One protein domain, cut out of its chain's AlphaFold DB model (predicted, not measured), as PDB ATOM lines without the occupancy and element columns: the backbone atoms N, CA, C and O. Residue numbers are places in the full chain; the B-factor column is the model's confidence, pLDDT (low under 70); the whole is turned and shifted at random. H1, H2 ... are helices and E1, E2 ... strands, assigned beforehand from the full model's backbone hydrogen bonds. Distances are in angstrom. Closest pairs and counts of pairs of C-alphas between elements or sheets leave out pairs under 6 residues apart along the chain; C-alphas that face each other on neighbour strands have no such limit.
ATOM      1  N   SER A   9       5.353  -8.380 -29.407       94.62
ATOM      2  CA  SER A   9       5.407  -9.723 -28.821       94.62
ATOM      3  C   SER A   9       6.418  -9.838 -27.681       94.62
ATOM      4  O   SER A   9       6.164 -10.570 -26.739       94.62
ATOM      5  N   VAL A  10       7.527  -9.088 -27.707       96.50
ATOM      6  CA  VAL A  10       8.470  -9.072 -26.576       96.50
ATOM      7  C   VAL A  10       7.793  -8.475 -25.350       96.50
ATOM      8  O   VAL A  10       7.862  -9.064 -24.279       96.50
ATOM      9  N   LEU A  11       7.102  -7.340 -25.504       97.19
ATOM     10  CA  LEU A  11       6.332  -6.747 -24.410       97.19
ATOM     11  C   LEU A  11       5.240  -7.707 -23.914       97.19
ATOM     12  O   LEU A  11       5.064  -7.827 -22.708       97.19
ATOM     13  N   ASP A  12       4.548  -8.409 -24.815       97.38
ATOM     14  CA  ASP A  12       3.541  -9.407 -24.440       97.38
ATOM     15  C   ASP A  12       4.131 -10.489 -23.531       97.38
ATOM     16  O   ASP A  12       3.531 -10.793 -22.505       97.38
ATOM     17  N   GLU A  13       5.311 -11.022 -23.860       96.38
ATOM     18  CA  GLU A  13       5.992 -12.036 -23.046       96.38
ATOM     19  C   GLU A  13       6.444 -11.484 -21.684       96.38
ATOM     20  O   GLU A  13       6.300 -12.163 -20.669       96.38
ATOM     21  N   VAL A  14       6.927 -10.233 -21.619       96.12
ATOM     22  CA  VAL A  14       7.234  -9.577 -20.329       96.12
ATOM     23  C   VAL A  14       5.980  -9.480 -19.457       96.12
ATOM     24  O   VAL A  14       6.013  -9.777 -18.260       96.12
ATOM     25  N   LEU A  15       4.866  -9.043 -20.046       97.12
ATOM     26  CA  LEU A  15       3.621  -8.829 -19.317       97.12
ATOM     27  C   LEU A  15       2.998 -10.163 -18.890       97.12
ATOM     28  O   LEU A  15       2.632 -10.338 -17.730       97.12
ATOM     29  N   ALA A  16       2.942 -11.134 -19.798       94.50
ATOM     30  CA  ALA A  16       2.440 -12.469 -19.509       94.50
ATOM     31  C   ALA A  16       3.316 -13.201 -18.484       94.50
ATOM     32  O   ALA A  16       2.783 -13.984 -17.710       94.50
ATOM     33  N   GLY A  17       4.623 -12.927 -18.407       93.25
ATOM     34  CA  GLY A  17       5.510 -13.511 -17.395       93.25
ATOM     35  C   GLY A  17       5.169 -13.126 -15.947       93.25
ATOM     36  O   GLY A  17       5.454 -13.893 -15.027       93.25
ATOM     37  N   GLY A  18       4.508 -11.982 -15.735       92.75
ATOM     38  CA  GLY A  18       4.213 -11.446 -14.404       92.75
ATOM     39  C   GLY A  18       5.454 -10.970 -13.633       92.75
ATOM     40  O   GLY A  18       6.571 -10.948 -14.144       92.75
ATOM     41  N   GLY A  19       5.247 -10.550 -12.383       89.69
ATOM     42  CA  GLY A  19       6.317 -10.189 -11.451       89.69
ATOM     43  C   GLY A  19       6.924 -11.398 -10.726       89.69
ATOM     44  O   GLY A  19       6.400 -12.508 -10.763       89.69
ATOM     45  N   ASN A  20       7.998 -11.170  -9.965       87.12
ATOM     46  CA  ASN A  20       8.811 -12.222  -9.320       87.12
ATOM     47  C   ASN A  20       8.168 -12.934  -8.115       87.12
ATOM     48  O   ASN A  20       8.847 -13.630  -7.359       87.12
ATOM     49  N   ARG A  21       6.872 -12.736  -7.879       85.50
ATOM     50  CA  ARG A  21       6.151 -13.332  -6.752       85.50
ATOM     51  C   ARG A  21       5.255 -14.458  -7.248       85.50
ATOM     52  O   ARG A  21       4.559 -14.294  -8.247       85.50
ATOM     53  N   ASP A  22       5.164 -15.551  -6.495       85.25
ATOM     54  CA  ASP A  22       4.238 -16.647  -6.808       85.25
ATOM     55  C   ASP A  22       2.822 -16.126  -7.060       85.25
ATOM     56  O   ASP A  22       2.364 -15.204  -6.380       85.25
ATOM     57  N   LYS A  23       2.122 -16.707  -8.041       87.56
ATOM     58  CA  LYS A  23       0.783 -16.273  -8.472       87.56
ATOM     59  C   LYS A  23       0.707 -14.803  -8.945       87.56
ATOM     60  O   LYS A  23      -0.373 -14.218  -8.902       87.56
ATOM     61  N   SER A  24       1.809 -14.188  -9.397       91.50
ATOM     62  CA  SER A  24       1.790 -12.786  -9.859       91.50
ATOM     63  C   SER A  24       0.790 -12.551 -10.986       91.50
ATOM     64  O   SER A  24      -0.028 -11.646 -10.878       91.50
ATOM     65  N   GLN A  25       0.747 -13.429 -11.990       92.94
ATOM     66  CA  GLN A  25      -0.228 -13.338 -13.082       92.94
ATOM     67  C   GLN A  25      -1.682 -13.292 -12.568       92.94
ATOM     68  O   GLN A  25      -2.481 -12.505 -13.064       92.94
ATOM     69  N   LEU A  26      -2.026 -14.075 -11.534       89.94
ATOM     70  CA  LEU A  26      -3.371 -14.056 -10.937       89.94
ATOM     71  C   LEU A  26      -3.655 -12.745 -10.198       89.94
ATOM     72  O   LEU A  26      -4.755 -12.210 -10.316       89.94
ATOM     73  N   ARG A  27      -2.674 -12.202  -9.462       91.25
ATOM     74  CA  ARG A  27      -2.807 -10.881  -8.827       91.25
ATOM     75  C   ARG A  27      -2.954  -9.773  -9.858       91.25
ATOM     76  O   ARG A  27      -3.779  -8.894  -9.656       91.25
ATOM     77  N   ILE A  28      -2.202  -9.835 -10.956       94.25
ATOM     78  CA  ILE A  28      -2.317  -8.882 -12.062       94.25
ATOM     79  C   ILE A  28      -3.714  -8.970 -12.669       94.25
ATOM     80  O   ILE A  28      -4.390  -7.950 -12.738       94.25
ATOM     81  N   ALA A  29      -4.191 -10.165 -13.028       92.38
ATOM     82  CA  ALA A  29      -5.536 -10.355 -13.573       92.38
ATOM     83  C   ALA A  29      -6.633  -9.851 -12.616       92.38
ATOM     84  O   ALA A  29      -7.587  -9.204 -13.044       92.38
ATOM     85  N   ALA A  30      -6.461 -10.060 -11.308       89.81
ATOM     86  CA  ALA A  30      -7.381  -9.555 -10.296       89.81
ATOM     87  C   ALA A  30      -7.524  -8.018 -10.308       89.81
ATOM     88  O   ALA A  30      -8.594  -7.514  -9.974       89.81
ATOM     89  N   LEU A  31      -6.505  -7.267 -10.748       91.88
ATOM     90  CA  LEU A  31      -6.585  -5.804 -10.886       91.88
ATOM     91  C   LEU A  31      -7.554  -5.333 -11.975       91.88
ATOM     92  O   LEU A  31      -7.990  -4.180 -11.943       91.88
ATOM     93  N   PHE A  32      -7.847  -6.199 -12.943       91.62
ATOM     94  CA  PHE A  32      -8.760  -5.928 -14.056       91.62
ATOM     95  C   PHE A  32     -10.167  -6.465 -13.790       91.62
ATOM     96  O   PHE A  32     -11.132  -5.973 -14.362       91.62
ATOM     97  N   ILE A  33     -10.282  -7.447 -12.896       85.81
ATOM     98  CA  ILE A  33     -11.559  -7.971 -12.403       85.81
ATOM     99  C   ILE A  33     -12.169  -7.032 -11.356       85.81
ATOM    100  O   ILE A  33     -13.378  -6.809 -11.345       85.81
ATOM    101  N   ALA A  34     -11.343  -6.512 -10.447       84.75
ATOM    102  CA  ALA A  34     -11.793  -5.637  -9.377       84.75
ATOM    103  C   ALA A  34     -12.169  -4.239  -9.898       84.75
ATOM    104  O   ALA A  34     -11.562  -3.725 -10.839       84.75
ATOM    105  N   ASP A  35     -13.118  -3.584  -9.222       84.69
ATOM    106  CA  ASP A  35     -13.539  -2.204  -9.512       84.69
ATOM    107  C   ASP A  35     -12.487  -1.185  -9.029       84.69
ATOM    108  O   ASP A  35     -12.641  -0.484  -8.026       84.69
ATOM    109  N   ILE A  36     -11.339  -1.175  -9.708       86.44
ATOM    110  CA  ILE A  36     -10.203  -0.297  -9.436       86.44
ATOM    111  C   ILE A  36     -10.154   0.784 -10.523       86.44
ATOM    112  O   ILE A  36     -10.094   0.439 -11.707       86.44
ATOM    113  N   PRO A  37     -10.097   2.080 -10.151       87.44
ATOM    114  CA  PRO A  37      -9.880   3.159 -11.109       87.44
ATOM    115  C   PRO A  37      -8.591   2.950 -11.908       87.44
ATOM    116  O   PRO A  37      -7.557   2.600 -11.334       87.44
ATOM    117  N   GLU A  38      -8.634   3.228 -13.208       82.06
ATOM    118  CA  GLU A  38      -7.514   3.029 -14.141       82.06
ATOM    119  C   GLU A  38      -6.205   3.673 -13.643       82.06
ATOM    120  O   GLU A  38      -5.154   3.032 -13.613       82.06
ATOM    121  N   GLU A  39      -6.299   4.892 -13.107       83.31
ATOM    122  CA  GLU A  39      -5.186   5.662 -12.531       83.31
ATOM    123  C   GLU A  39      -4.462   4.910 -11.401       83.31
ATOM    124  O   GLU A  39      -3.242   4.981 -11.261       83.31
ATOM    125  N   LYS A  40      -5.209   4.163 -10.581       90.19
ATOM    126  CA  LYS A  40      -4.643   3.355  -9.492       90.19
ATOM    127  C   LYS A  40      -4.140   2.010  -9.990       90.19
ATOM    128  O   LYS A  40      -3.214   1.461  -9.396       90.19
ATOM    129  N   ARG A  41      -4.722   1.483 -11.068       94.44
ATOM    130  CA  ARG A  41      -4.343   0.190 -11.643       94.44
ATOM    131  C   ARG A  41      -2.888   0.193 -12.102       94.44
ATOM    132  O   ARG A  41      -2.161  -0.730 -11.755       94.44
ATOM    133  N   ALA A  42      -2.441   1.256 -12.774       95.62
ATOM    134  CA  ALA A  42      -1.046   1.404 -13.200       95.62
ATOM    135  C   ALA A  42      -0.066   1.399 -12.011       95.62
ATOM    136  O   ALA A  42       0.943   0.696 -12.033       95.62
ATOM    137  N   VAL A  43      -0.397   2.111 -10.929       94.38
ATOM    138  CA  VAL A  43       0.422   2.157  -9.704       94.38
ATOM    139  C   VAL A  43       0.492   0.788  -9.019       94.38
ATOM    140  O   VAL A  43       1.552   0.364  -8.556       94.38
ATOM    141  N   LEU A  44      -0.636   0.081  -8.947       94.19
ATOM    142  CA  LEU A  44      -0.702  -1.260  -8.370       94.19
ATOM    143  C   LEU A  44       0.043  -2.288  -9.223       94.19
ATOM    144  O   LEU A  44       0.733  -3.141  -8.667       94.19
ATOM    145  N   LEU A  45      -0.037  -2.173 -10.549       96.19
ATOM    146  CA  LEU A  45       0.717  -3.002 -11.484       96.19
ATOM    147  C   LEU A  45       2.227  -2.801 -11.297       96.19
ATOM    148  O   LEU A  45       2.952  -3.778 -11.116       96.19
ATOM    149  N   ALA A  46       2.685  -1.548 -11.233       95.88
ATOM    150  CA  ALA A  46       4.080  -1.217 -10.944       95.88
ATOM    151  C   ALA A  46       4.553  -1.831  -9.619       95.88
ATOM    152  O   ALA A  46       5.654  -2.370  -9.528       95.88
ATOM    153  N   LYS A  47       3.704  -1.795  -8.585       93.81
ATOM    154  CA  LYS A  47       3.999  -2.396  -7.278       93.81
ATOM    155  C   LYS A  47       4.058  -3.925  -7.327       93.81
ATOM    156  O   LYS A  47       4.855  -4.516  -6.602       93.81
ATOM    157  N   GLU A  48       3.212  -4.563  -8.132       94.31
ATOM    158  CA  GLU A  48       3.209  -6.018  -8.305       94.31
ATOM    159  C   GLU A  48       4.489  -6.512  -8.989       94.31
ATOM    160  O   GLU A  48       5.058  -7.506  -8.536       94.31
ATOM    161  N   TYR A  49       4.961  -5.803 -10.019       95.19
ATOM    162  CA  TYR A  49       6.248  -6.081 -10.665       95.19
ATOM    163  C   TYR A  49       7.439  -5.730  -9.768       95.19
ATOM    164  O   TYR A  49       8.399  -6.496  -9.682       95.19
ATOM    165  N   GLY A  50       7.361  -4.594  -9.072       94.62
ATOM    166  CA  GLY A  50       8.448  -4.054  -8.265       94.62
ATOM    167  C   GLY A  50       9.643  -3.593  -9.103       94.62
ATOM    168  O   GLY A  50       9.602  -3.561 -10.332       94.62
ATOM    169  N   THR A  51      10.729  -3.226  -8.417       96.12
ATOM    170  CA  THR A  51      12.009  -2.940  -9.074       96.12
ATOM    171  C   THR A  51      12.762  -4.238  -9.313       96.12
ATOM    172  O   THR A  51      13.146  -4.907  -8.351       96.12
ATOM    173  N   THR A  52      12.961  -4.611 -10.575       95.12
ATOM    174  CA  THR A  52      13.621  -5.875 -10.908       95.12
ATOM    175  C   THR A  52      14.157  -5.927 -12.335       95.12
ATOM    176  O   THR A  52      13.668  -5.221 -13.214       95.12
ATOM    177  N   ASP A  53      15.132  -6.808 -12.546       95.00
ATOM    178  CA  ASP A  53      15.661  -7.183 -13.851       95.00
ATOM    179  C   ASP A  53      15.052  -8.518 -14.304       95.00
ATOM    180  O   ASP A  53      14.991  -9.480 -13.532       95.00
ATOM    181  N   ILE A  54      14.645  -8.597 -15.569       94.00
ATOM    182  CA  ILE A  54      14.126  -9.816 -16.196       94.00
ATOM    183  C   ILE A  54      14.943 -10.084 -17.460       94.00
ATOM    184  O   ILE A  54      15.049  -9.236 -18.346       94.00
ATOM    185  N   GLY A  55      15.531 -11.275 -17.547       93.88
ATOM    186  CA  GLY A  55      16.149 -11.771 -18.773       93.88
ATOM    187  C   GLY A  55      15.159 -12.635 -19.542       93.88
ATOM    188  O   GLY A  55      14.600 -13.571 -18.971       93.88
ATOM    189  N   LEU A  56      14.957 -12.351 -20.828       92.94
ATOM    190  CA  LEU A  56      14.104 -13.149 -21.708       92.94
ATOM    191  C   LEU A  56      14.893 -13.658 -22.910       92.94
ATOM    192  O   LEU A  56      15.787 -12.982 -23.425       92.94
ATOM    193  N   GLN A  57      14.518 -14.843 -23.384       94.44
ATOM    194  CA  GLN A  57      14.982 -15.375 -24.656       94.44
ATOM    195  C   GLN A  57      13.779 -15.814 -25.492       94.44
ATOM    196  O   GLN A  57      13.029 -16.692 -25.076       94.44
ATOM    197  N   ILE A  58      13.607 -15.203 -26.664       92.25
ATOM    198  CA  ILE A  58      12.491 -15.453 -27.584       92.25
ATOM    199  C   ILE A  58      13.095 -15.757 -28.951       92.25
ATOM    200  O   ILE A  58      13.867 -14.959 -29.475       92.25
ATOM    201  N   ASP A  59      12.800 -16.936 -29.502       90.81
ATOM    202  CA  ASP A  59      13.310 -17.397 -30.803       90.81
ATOM    203  C   ASP A  59      14.841 -17.304 -30.965       90.81
ATOM    204  O   ASP A  59      15.370 -17.079 -32.050       90.81
ATOM    205  N   GLY A  60      15.578 -17.503 -29.869       91.75
ATOM    206  CA  GLY A  60      17.043 -17.429 -29.843       91.75
ATOM    207  C   GLY A  60      17.602 -16.026 -29.598       91.75
ATOM    208  O   GLY A  60      18.763 -15.917 -29.202       91.75
ATOM    209  N   GLU A  61      16.777 -14.989 -29.726       94.12
ATOM    210  CA  GLU A  61      17.124 -13.599 -29.441       94.12
ATOM    211  C   GLU A  61      16.982 -13.291 -27.952       94.12
ATOM    212  O   GLU A  61      16.081 -13.800 -27.281       94.12
ATOM    213  N   LYS A  62      17.876 -12.454 -27.425       95.56
ATOM    214  CA  LYS A  62      17.899 -12.090 -26.007       95.56
ATOM    215  C   LYS A  62      17.372 -10.686 -25.775       95.56
ATOM    216  O   LYS A  62      17.672  -9.771 -26.541       95.56
ATOM    217  N   TYR A  63      16.673 -10.531 -24.661       97.25
ATOM    218  CA  TYR A  63      16.173  -9.254 -24.191       97.25
ATOM    219  C   TYR A  63      16.478  -9.085 -22.710       97.25
ATOM    220  O   TYR A  63      16.282 -10.004 -21.912       97.25
ATOM    221  N   ALA A  64      16.909  -7.882 -22.357       97.00
ATOM    222  CA  ALA A  64      17.037  -7.445 -20.983       97.00
ATOM    223  C   ALA A  64      15.913  -6.469 -20.672       97.00
ATOM    224  O   ALA A  64      15.642  -5.549 -21.445       97.00
ATOM    225  N   VAL A  65      15.266  -6.670 -19.537       97.44
ATOM    226  CA  VAL A  65      14.159  -5.842 -19.080       97.44
ATOM    227  C   VAL A  65      14.477  -5.334 -17.694       97.44
ATOM    228  O   VAL A  65      14.944  -6.094 -16.853       97.44
ATOM    229  N   TYR A  66      14.191  -4.063 -17.462       97.44
ATOM    230  CA  TYR A  66      14.266  -3.445 -16.152       97.44
ATOM    231  C   TYR A  66      12.927  -2.781 -15.850       97.44
ATOM    232  O   TYR A  66      12.454  -1.936 -16.613       97.44
ATOM    233  N   CYS A  67      12.311  -3.193 -14.750       97.62
ATOM    234  CA  CYS A  67      11.082  -2.613 -14.232       97.62
ATOM    235  C   CYS A  67      11.416  -1.711 -13.048       97.62
ATOM    236  O   CYS A  67      12.229  -2.069 -12.195       97.62
ATOM    237  N   ASP A  68      10.755  -0.563 -12.966       96.88
ATOM    238  CA  ASP A  68      10.822   0.339 -11.821       96.88
ATOM    239  C   ASP A  68       9.479   1.075 -11.631       96.88
ATOM    240  O   ASP A  68       8.541   0.866 -12.405       96.88
ATOM    241  N   PRO A  69       9.326   1.945 -10.615       96.00
ATOM    242  CA  PRO A  69       8.077   2.680 -10.417       96.00
ATOM    243  C   PRO A  69       7.651   3.587 -11.586       96.00
ATOM    244  O   PRO A  69       6.503   4.022 -11.614       96.00
ATOM    245  N   HIS A  70       8.538   3.895 -12.535       95.88
ATOM    246  CA  HIS A  70       8.252   4.763 -13.676       95.88
ATOM    247  C   HIS A  70       7.800   3.986 -14.914       95.88
ATOM    248  O   HIS A  70       7.019   4.517 -15.704       95.88
ATOM    249  N   GLY A  71       8.252   2.746 -15.093       97.31
ATOM    250  CA  GLY A  71       7.799   1.912 -16.200       97.31
ATOM    251  C   GLY A  71       8.659   0.681 -16.434       97.31
ATOM    252  O   GLY A  71       9.356   0.184 -15.551       97.31
ATOM    253  N   ILE A  72       8.600   0.210 -17.675       98.12
ATOM    254  CA  ILE A  72       9.326  -0.953 -18.167       98.12
ATOM    255  C   ILE A  72      10.306  -0.478 -19.236       98.12
ATOM    256  O   ILE A  72       9.917   0.093 -20.261       98.12
ATOM    257  N   GLN A  73      11.589  -0.720 -19.005       97.81
ATOM    258  CA  GLN A  73      12.641  -0.566 -19.996       97.81
ATOM    259  C   GLN A  73      12.948  -1.928 -20.602       97.81
ATOM    260  O   GLN A  73      13.176  -2.884 -19.872       97.81
ATOM    261  N   ILE A  74      12.973  -2.015 -21.928       97.62
ATOM    262  CA  ILE A  74      13.301  -3.242 -22.661       97.62
ATOM    263  C   ILE A  74      14.466  -2.922 -23.584       97.62
ATOM    264  O   ILE A  74      14.415  -1.929 -24.306       97.62
ATOM    265  N   ALA A  75      15.499  -3.749 -23.575       96.94
ATOM    266  CA  ALA A  75      16.654  -3.641 -24.447       96.94
ATOM    267  C   ALA A  75      16.875  -4.951 -25.201       96.94
ATOM    268  O   ALA A  75      16.707  -6.037 -24.647       96.94
ATOM    269  N   TYR A  76      17.278  -4.841 -26.463       95.50
ATOM    270  CA  TYR A  76      17.772  -5.985 -27.222       95.50
ATOM    271  C   TYR A  76      19.204  -6.314 -26.765       95.50
ATOM    272  O   TYR A  76      20.082  -5.449 -26.813       95.50
ATOM    273  N   GLY A  77      19.441  -7.549 -26.315       93.06
ATOM    274  CA  GLY A  77      20.715  -8.011 -25.755       93.06
ATOM    275  C   GLY A  77      20.641  -8.413 -24.278       93.06
ATOM    276  O   GLY A  77      19.592  -8.806 -23.779       93.06
ATOM    277  N   ASP A  78      21.786  -8.357 -23.589       91.88
ATOM    278  CA  ASP A  78      21.957  -8.909 -22.234       91.88
ATOM    279  C   ASP A  78      21.791  -7.880 -21.093       91.88
ATOM    280  O   ASP A  78      21.720  -8.271 -19.931       91.88
ATOM    281  N   MET A  79      21.738  -6.575 -21.383       90.62
ATOM    282  CA  MET A  79      21.606  -5.526 -20.360       90.62
ATOM    283  C   MET A  79      20.852  -4.299 -20.877       90.62
ATOM    284  O   MET A  79      20.935  -3.970 -22.059       90.62
ATOM    285  N   VAL A  80      20.132  -3.613 -19.982       88.88
ATOM    286  CA  VAL A  80      19.428  -2.354 -20.294       88.88
ATOM    287  C   VAL A  80      20.377  -1.158 -20.254       88.88
ATOM    288  O   VAL A  80      20.290  -0.261 -21.099       88.88
ATOM    289  N   ASP A  81      21.290  -1.133 -19.281       90.12
ATOM    290  CA  ASP A  81      22.271  -0.057 -19.164       90.12
ATOM    291  C   ASP A  81      23.190  -0.029 -20.395       90.12
ATOM    292  O   ASP A  81      23.568  -1.064 -20.934       90.12
ATOM    293  N   GLY A  82      23.507   1.161 -20.900       86.06
ATOM    294  CA  GLY A  82      24.326   1.331 -22.106       86.06
ATOM    295  C   GLY A  82      23.742   0.785 -23.424       86.06
ATOM    296  O   GLY A  82      24.388   0.935 -24.463       86.06
ATOM    297  N   ALA A  83      22.541   0.193 -23.433       89.94
ATOM    298  CA  ALA A  83      21.929  -0.338 -24.648       89.94
ATOM    299  C   ALA A  83      21.553   0.772 -25.643       89.94
ATOM    300  O   ALA A  83      20.979   1.802 -25.278       89.94
ATOM    301  N   THR A  84      21.856   0.537 -26.924       85.94
ATOM    302  CA  THR A  84      21.491   1.452 -28.022       85.94
ATOM    303  C   THR A  84      20.052   1.221 -28.480       85.94
ATOM    304  O   THR A  84      19.293   2.176 -28.636       85.94
ATOM    305  N   ASP A  85      19.659  -0.046 -28.632       90.06
ATOM    306  CA  ASP A  85      18.299  -0.441 -28.990       90.06
ATOM    307  C   ASP A  85      17.494  -0.695 -27.718       90.06
ATOM    308  O   ASP A  85      17.536  -1.787 -27.150       90.06
ATOM    309  N   LYS A  86      16.777   0.337 -27.262       93.50
ATOM    310  CA  LYS A  86      15.917   0.261 -26.080       93.50
ATOM    311  C   LYS A  86      14.562   0.922 -26.288       93.50
ATOM    312  O   LYS A  86      14.443   1.941 -26.969       93.50
ATOM    313  N   ALA A  87      13.553   0.370 -25.636       96.38
ATOM    314  CA  ALA A  87      12.212   0.911 -25.559       96.38
ATOM    315  C   ALA A  87      11.851   1.212 -24.103       96.38
ATOM    316  O   ALA A  87      12.308   0.545 -23.178       96.38
ATOM    317  N   PHE A  88      11.009   2.224 -23.921       97.19
ATOM    318  CA  PHE A  88      10.356   2.526 -22.655       97.19
ATOM    319  C   PHE A  88       8.847   2.404 -22.845       97.19
ATOM    320  O   PHE A  88       8.309   2.921 -23.834       97.19
ATOM    321  N   VAL A  89       8.199   1.726 -21.902       98.12
ATOM    322  CA  VAL A  89       6.754   1.510 -21.832       98.12
ATOM    323  C   VAL A  89       6.285   1.986 -20.462       98.12
ATOM    324  O   VAL A  89       6.806   1.541 -19.442       98.12
ATOM    325  N   SER A  90       5.325   2.911 -20.434       97.81
ATOM    326  CA  SER A  90       4.744   3.374 -19.173       97.81
ATOM    327  C   SER A  90       3.809   2.316 -18.586       97.81
ATOM    328  O   SER A  90       3.286   1.467 -19.315       97.81
ATOM    329  N   TRP A  91       3.552   2.380 -17.280       97.31
ATOM    330  CA  TRP A  91       2.628   1.448 -16.632       97.31
ATOM    331  C   TRP A  91       1.188   1.585 -17.135       97.31
ATOM    332  O   TRP A  91       0.484   0.586 -17.207       97.31
ATOM    333  N   GLU A  92       0.762   2.770 -17.569       96.75
ATOM    334  CA  GLU A  92      -0.539   2.975 -18.220       96.75
ATOM    335  C   GLU A  92      -0.604   2.246 -19.566       96.75
ATOM    336  O   GLU A  92      -1.568   1.545 -19.856       96.75
ATOM    337  N   SER A  93       0.465   2.329 -20.367       97.31
ATOM    338  CA  SER A  93       0.544   1.593 -21.635       97.31
ATOM    339  C   SER A  93       0.564   0.077 -21.404       97.31
ATOM    340  O   SER A  93      -0.026  -0.678 -22.176       97.31
ATOM    341  N   ALA A  94       1.231  -0.376 -20.337       97.69
ATOM    342  CA  ALA A  94       1.234  -1.776 -19.926       97.69
ATOM    343  C   ALA A  94      -0.161  -2.243 -19.480       97.69
ATOM    344  O   ALA A  94      -0.583  -3.326 -19.878       97.69
ATOM    345  N   VAL A  95      -0.896  -1.417 -18.726       97.50
ATOM    346  CA  VAL A  95      -2.296  -1.666 -18.343       97.50
ATOM    347  C   VAL A  95      -3.160  -1.883 -19.582       97.50
ATOM    348  O   VAL A  95      -3.755  -2.953 -19.707       97.50
ATOM    349  N   SER A  96      -3.154  -0.949 -20.540       96.81
ATOM    350  CA  SER A  96      -3.934  -1.094 -21.778       96.81
ATOM    351  C   SER A  96      -3.531  -2.338 -22.577       96.81
ATOM    352  O   SER A  96      -4.368  -2.985 -23.215       96.81
ATOM    353  N   ARG A  97      -2.242  -2.708 -22.552       97.75
ATOM    354  CA  ARG A  97      -1.785  -3.912 -23.247       97.75
ATOM    355  C   ARG A  97      -2.254  -5.193 -22.559       97.75
ATOM    356  O   ARG A  97      -2.667  -6.113 -23.262       97.75
ATOM    357  N   ILE A  98      -2.236  -5.248 -21.227       97.12
ATOM    358  CA  ILE A  98      -2.766  -6.386 -20.463       97.12
ATOM    359  C   ILE A  98      -4.273  -6.539 -20.688       97.12
ATOM    360  O   ILE A  98      -4.711  -7.666 -20.885       97.12
ATOM    361  N   GLU A  99      -5.047  -5.449 -20.741       95.31
ATOM    362  CA  GLU A  99      -6.484  -5.502 -21.082       95.31
ATOM    363  C   GLU A  99      -6.702  -6.204 -22.416       95.31
ATOM    364  O   GLU A  99      -7.456  -7.168 -22.501       95.31
ATOM    365  N   THR A 100      -5.935  -5.807 -23.434       96.44
ATOM    366  CA  THR A 100      -6.010  -6.453 -24.749       96.44
ATOM    367  C   THR A 100      -5.642  -7.940 -24.676       96.44
ATOM    368  O   THR A 100      -6.289  -8.773 -25.302       96.44
ATOM    369  N   LEU A 101      -4.600  -8.304 -23.918       96.44
ATOM    370  CA  LEU A 101      -4.187  -9.704 -23.772       96.44
ATOM    371  C   LEU A 101      -5.214 -10.541 -22.995       96.44
ATOM    372  O   LEU A 101      -5.342 -11.732 -23.271       96.44
ATOM    373  N   LEU A 102      -5.922  -9.952 -22.030       93.44
ATOM    374  CA  LEU A 102      -7.022 -10.601 -21.316       93.44
ATOM    375  C   LEU A 102      -8.215 -10.826 -22.252       93.44
ATOM    376  O   LEU A 102      -8.700 -11.953 -22.327       93.44
ATOM    377  N   ASP A 103      -8.610  -9.813 -23.027       91.88
ATOM    378  CA  ASP A 103      -9.696  -9.910 -24.013       91.88
ATOM    379  C   ASP A 103      -9.407 -10.966 -25.097       91.88
ATOM    380  O   ASP A 103     -10.306 -11.665 -25.567       91.88
ATOM    381  N   GLU A 104      -8.136 -11.119 -25.481       92.88
ATOM    382  CA  GLU A 104      -7.672 -12.137 -26.430       92.88
ATOM    383  C   GLU A 104      -7.472 -13.529 -25.789       92.88
ATOM    384  O   GLU A 104      -7.155 -14.487 -26.499       92.88
ATOM    385  N   GLY A 105      -7.605 -13.668 -24.464       90.94
ATOM    386  CA  GLY A 105      -7.322 -14.912 -23.731       90.94
ATOM    387  C   GLY A 105      -5.844 -15.332 -23.756       90.94
ATOM    388  O   GLY A 105      -5.524 -16.510 -23.583       90.94
ATOM    389  N   ARG A 106      -4.939 -14.380 -24.015       94.06
ATOM    390  CA  ARG A 106      -3.486 -14.568 -24.169       94.06
ATOM    391  C   ARG A 106      -2.679 -14.204 -22.926       94.06
ATOM    392  O   ARG A 106      -1.527 -14.611 -22.837       94.06
ATOM    393  N   PHE A 107      -3.255 -13.460 -21.981       94.50
ATOM    394  CA  PHE A 107      -2.592 -13.162 -20.706       94.50
ATOM    395  C   PHE A 107      -2.611 -14.374 -19.764       94.50
ATOM    396  O   PHE A 107      -1.582 -14.812 -19.259       94.50
ATOM    397  N   LEU A 108      -3.800 -14.941 -19.559       89.75
ATOM    398  CA  LEU A 108      -4.038 -16.200 -18.862       89.75
ATOM    399  C   LEU A 108      -5.167 -16.946 -19.584       89.75
ATOM    400  O   LEU A 108      -6.069 -16.295 -20.117       89.75
ATOM    401  N   PRO A 109      -5.174 -18.291 -19.585       85.31
ATOM    402  CA  PRO A 109      -6.279 -19.044 -20.166       85.31
ATOM    403  C   PRO A 109      -7.604 -18.705 -19.472       85.31
ATOM    404  O   PRO A 109      -7.658 -18.676 -18.243       85.31
ATOM    405  N   GLN A 110      -8.686 -18.548 -20.243       80.62
ATOM    406  CA  GLN A 110     -10.011 -18.187 -19.712       80.62
ATOM    407  C   GLN A 110     -10.468 -19.107 -18.570       80.62
ATOM    408  O   GLN A 110     -10.938 -18.636 -17.547       80.62
ATOM    409  N   VAL A 111     -10.229 -20.418 -18.686       82.31
ATOM    410  CA  VAL A 111     -10.571 -21.391 -17.634       82.31
ATOM    411  C   VAL A 111      -9.866 -21.112 -16.301       82.31
ATOM    412  O   VAL A 111     -10.404 -21.416 -15.241       82.31
ATOM    413  N   ILE A 112      -8.657 -20.546 -16.322       82.44
ATOM    414  CA  ILE A 112      -7.945 -20.159 -15.102       82.44
ATOM    415  C   ILE A 112      -8.583 -18.904 -14.505       82.44
ATOM    416  O   ILE A 112      -8.768 -18.849 -13.292       82.44
ATOM    417  N   LEU A 113      -8.957 -17.935 -15.347       79.25
ATOM    418  CA  LEU A 113      -9.645 -16.715 -14.917       79.25
ATOM    419  C   LEU A 113     -11.015 -17.028 -14.304       79.25
ATOM    420  O   LEU A 113     -11.297 -16.556 -13.207       79.25
ATOM    421  N   ASP A 114     -11.815 -17.879 -14.949       80.00
ATOM    422  CA  ASP A 114     -13.147 -18.276 -14.477       80.00
ATOM    423  C   ASP A 114     -13.071 -18.975 -13.107       80.00
ATOM    424  O   ASP A 114     -13.790 -18.620 -12.178       80.00
ATOM    425  N   ASN A 115     -12.133 -19.914 -12.934       76.75
ATOM    426  CA  ASN A 115     -11.942 -20.592 -11.646       76.75
ATOM    427  C   ASN A 115     -11.429 -19.647 -10.547       76.75
ATOM    428  O   ASN A 115     -11.742 -19.833  -9.371       76.75
ATOM    429  N   ALA A 116     -10.605 -18.660 -10.904       72.44
ATOM    430  CA  ALA A 116     -10.059 -17.710  -9.944       72.44
ATOM    431  C   ALA A 116     -11.095 -16.649  -9.529       72.44
ATOM    432  O   ALA A 116     -11.101 -16.235  -8.366       72.44
ATOM    433  N   LEU A 117     -11.994 -16.259 -10.440       66.56
ATOM    434  CA  LEU A 117     -13.151 -15.396 -10.178       66.56
ATOM    435  C   LEU A 117     -14.081 -15.979  -9.111       66.56
ATOM    436  O   LEU A 117     -14.551 -15.244  -8.245       66.56
ATOM    437  N   ASP A 118     -14.283 -17.295  -9.136       65.06
ATOM    438  CA  ASP A 118     -15.201 -17.976  -8.224       65.06
ATOM    439  C   ASP A 118     -14.659 -18.141  -6.788       65.06
ATOM    440  O   ASP A 118     -15.439 -18.496  -5.901       65.06
ATOM    441  N   ASN A 119     -13.364 -17.889  -6.507       61.28
ATOM    442  CA  ASN A 119     -12.810 -18.172  -5.169       61.28
ATOM    443  C   ASN A 119     -11.594 -17.340  -4.683       61.28
ATOM    444  O   ASN A 119     -11.462 -17.171  -3.479       61.28
ATOM    445  N   GLU A 120     -10.687 -16.837  -5.542       70.94
ATOM    446  CA  GLU A 120      -9.369 -16.307  -5.094       70.94
ATOM    447  C   GLU A 120      -9.023 -14.884  -5.590       70.94
ATOM    448  O   GLU A 120      -8.287 -14.157  -4.921       70.94
ATOM    449  N   CYS A 121      -9.526 -14.440  -6.748       73.06
ATOM    450  CA  CYS A 121      -9.091 -13.175  -7.359       73.06
ATOM    451  C   CYS A 121      -9.472 -11.933  -6.542       73.06
ATOM    452  O   CYS A 121      -8.651 -11.029  -6.400       73.06
ATOM    453  N   ASN A 122     -10.677 -11.885  -5.968       72.00
ATOM    454  CA  ASN A 122     -11.092 -10.730  -5.166       72.00
ATOM    455  C   ASN A 122     -10.203 -10.558  -3.925       72.00
ATOM    456  O   ASN A 122      -9.732  -9.454  -3.661       72.00
ATOM    457  N   GLU A 123      -9.874 -11.651  -3.230       80.00
ATOM    458  CA  GLU A 123      -8.967 -11.621  -2.075       80.00
ATOM    459  C   GLU A 123      -7.549 -11.178  -2.470       80.00
ATOM    460  O   GLU A 123      -6.894 -10.426  -1.747       80.00
ATOM    461  N   LEU A 124      -7.073 -11.600  -3.646       82.31
ATOM    462  CA  LEU A 124      -5.778 -11.190  -4.190       82.31
ATOM    463  C   LEU A 124      -5.722  -9.685  -4.500       82.31
ATOM    464  O   LEU A 124      -4.730  -9.033  -4.161       82.31
ATOM    465  N   ALA A 125      -6.776  -9.126  -5.101       74.88
ATOM    466  CA  ALA A 125      -6.882  -7.687  -5.342       74.88
ATOM    467  C   ALA A 125      -6.966  -6.898  -4.026       74.88
ATOM    468  O   ALA A 125      -6.262  -5.900  -3.857       74.88
ATOM    469  N   GLU A 126      -7.776  -7.358  -3.070       78.69
ATOM    470  CA  GLU A 126      -7.892  -6.739  -1.749       78.69
ATOM    471  C   GLU A 126      -6.571  -6.773  -0.981       78.69
ATOM    472  O   GLU A 126      -6.169  -5.757  -0.413       78.69
ATOM    473  N   SER A 127      -5.851  -7.896  -1.015       81.50
ATOM    474  CA  SER A 127      -4.522  -8.031  -0.414       81.50
ATOM    475  C   SER A 127      -3.535  -7.027  -1.011       81.50
ATOM    476  O   SER A 127      -2.789  -6.371  -0.277       81.50
ATOM    477  N   LEU A 128      -3.562  -6.838  -2.335       78.31
ATOM    478  CA  LEU A 128      -2.698  -5.867  -2.998       78.31
ATOM    479  C   LEU A 128      -3.070  -4.421  -2.635       78.31
ATOM    480  O   LEU A 128      -2.186  -3.604  -2.370       78.31
ATOM    481  N   LEU A 129      -4.367  -4.106  -2.578       79.56
ATOM    482  CA  LEU A 129      -4.878  -2.800  -2.157       79.56
ATOM    483  C   LEU A 129      -4.547  -2.499  -0.694       79.56
ATOM    484  O   LEU A 129      -4.173  -1.370  -0.374       79.56
ATOM    485  N   PHE A 130      -4.663  -3.489   0.188       81.75
ATOM    486  CA  PHE A 130      -4.288  -3.377   1.592       81.75
ATOM    487  C   PHE A 130      -2.789  -3.106   1.721       81.75
ATOM    488  O   PHE A 130      -2.393  -2.090   2.290       81.75
ATOM    489  N   ALA A 131      -1.961  -3.918   1.058       79.38
ATOM    490  CA  ALA A 131      -0.525  -3.693   1.006       79.38
ATOM    491  C   ALA A 131      -0.182  -2.323   0.402       79.38
ATOM    492  O   ALA A 131       0.808  -1.709   0.778       79.38
ATOM    493  N   TYR A 132      -0.942  -1.808  -0.565       76.12
ATOM    494  CA  TYR A 132      -0.753  -0.448  -1.070       76.12
ATOM    495  C   TYR A 132      -1.069   0.614  -0.015       76.12
ATOM    496  O   TYR A 132      -0.280   1.539   0.154       76.12
ATOM    497  N   ARG A 133      -2.183   0.479   0.707       72.94
ATOM    498  CA  ARG A 133      -2.591   1.431   1.748       72.94
ATOM    499  C   ARG A 133      -1.569   1.506   2.876       72.94
ATOM    500  O   ARG A 133      -1.156   2.614   3.192       72.94
ATOM    501  N   ASP A 134      -1.096   0.374   3.390       68.75
ATOM    502  CA  ASP A 134      -0.112   0.341   4.486       68.75
ATOM    503  C   ASP A 134       1.179   1.098   4.143       68.75
ATOM    504  O   ASP A 134       1.715   1.824   4.970       68.75
ATOM    505  N   TYR A 135       1.640   1.020   2.891       58.91
ATOM    506  CA  TYR A 135       2.826   1.761   2.443       58.91
ATOM    507  C   TYR A 135       2.591   3.271   2.271       58.91
ATOM    508  O   TYR A 135       3.558   4.025   2.228       58.91
ATOM    509  N   ASN A 136       1.339   3.719   2.137       59.69
ATOM    510  CA  ASN A 136       0.993   5.135   1.975       59.69
ATOM    511  C   ASN A 136       0.573   5.815   3.290       59.69
ATOM    512  O   ASN A 136       0.287   7.008   3.269       59.69
ATOM    513  N   PHE A 137       0.525   5.092   4.415       45.09
ATOM    514  CA  PHE A 137       0.209   5.665   5.733       45.09
ATOM    515  C   PHE A 137       1.443   6.073   6.561       45.09
ATOM    516  O   PHE A 137       1.267   6.619   7.646       45.09
TER     517      PHE A 137
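Overview. This is residues 9 to 137 of the 139 residues of an uncharacterized protein of Lachnoclostridium sp. An298 (UniProt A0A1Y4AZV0). A twisted sheet of four strands makes one end of the domain, with H1 packed on one of its faces, and a cluster of mostly crossed helices, H2 to H6, makes the other end. H2 and H3 fold back on each other as a helical hairpin in that cluster; H4 crosses H3 near the sheet, H6 crosses both helices of the hairpin, and H5 packs on H2 far from the sheet. The printed part has 129 residues with six named helices and four named strands, in the order H1 H2 H3 E1 E2 E3 E4 H4 H5 H6. The sheet's order is E1 E2 E3 E4, all antiparallel, and the class is mixed, helices and strands. The whole is compact, with a radius of gyration of the C-alphas of 14.8 A, and spans 43 by 37 by 23 A.

Along the chain. H1, residues 9 to 17, begins at C-alpha 9 at (5.407, -9.723, -28.821) and is 12.0 A long from first to last C-alpha. H2, residues 24 to 33, measures 14.4 A, and H3, residues 38 to 49, measures 16.9 A. The strands follow: E1, residues 52 to 58, 19.3 A; E2, residues 61 to 68, 23.3 A; E3, residues 71 to 76, 16.8 A; and E4, residues 86 to 90, 13.5 A. H4, residues 91 to 103, begins right after E4 at C-alpha 91 at (2.628, 1.448, -16.632) and is 18.3 A long. H5, residues 110 to 117, measures 10.4 A. H6, residues 121 to 136, is the longest helix by residues, measures 22.9 A and ends at C-alpha 136 at (0.993, 5.135, 1.975).

Arrangement. The four strands form a meander, each strand the antiparallel neighbour of the one before, and E1 and E4 are the edge strands. In the hairpin E1 and E2, N 54 and O 65 are 2.8 A apart, within hydrogen-bond range. In the hairpin E2 and E3, N 73 and O 66 are 2.8 A apart, and in the hairpin E3 and E4, N 72 and O 89 are 2.8 A apart, both within range. H1, H3 and H4 on one face of the sheet make two layers, a layer of helices and a layer of strands. Of H1 and E1, the closest C-alphas are those of Val 10 and Ile 58, 7.6 A apart. H1 touches H4 about perpendicular, at 85 degrees, with the C-alphas of Leu 15 and Ile 98 closest at 6.9 A. H4 touches H3 with residues 91 to 95 alone, at 88 degrees, about perpendicular; the C-alphas of Ala 42 and Trp 91 are closest at 5.0 A. H2 and H3 touch as a helical hairpin, opposite ways at a shallow tilt of 8 degrees, with the C-alphas of Leu 31 and Arg 41 closest at 6.4 A. H6 touches H2 with residues 121 to 128 alone, about perpendicular at 84 degrees, and the closest C-alphas are those of Ala 30 and Cys 121, 5.0 A apart. H6 touches H3 with residues 128 to 132 alone, about perpendicular at 88 degrees, and the C-alphas of Leu 44 and Tyr 132 are closest at 7.3 A. H5 touches H2 about perpendicular, at 77 degrees, with the C-alphas of Leu 26 and Ala 116 closest at 7.7 A. H5 and H6 meet only through their link, and H4 and H5 are only just apart, at 8.3 A. H2, H5 and H6 are not on the sheet. Every O i to N i+4 pair is within hydrogen-bond range in H1, H4 and H5, against 5 of 6 in H2, 7 of 8 in H3 and 11 of 12 in H6.

Size, cuts and confidence. The two C-alphas farthest apart are those of Gly 82 and Asp 118, at 46.1 A. The printed part has no cut and no long link; the link from E3 to E4, 9 residues, is short. The mean pLDDT of the printed part is 89.0, and residues 117 to 119 and 134 to 137 are under 70.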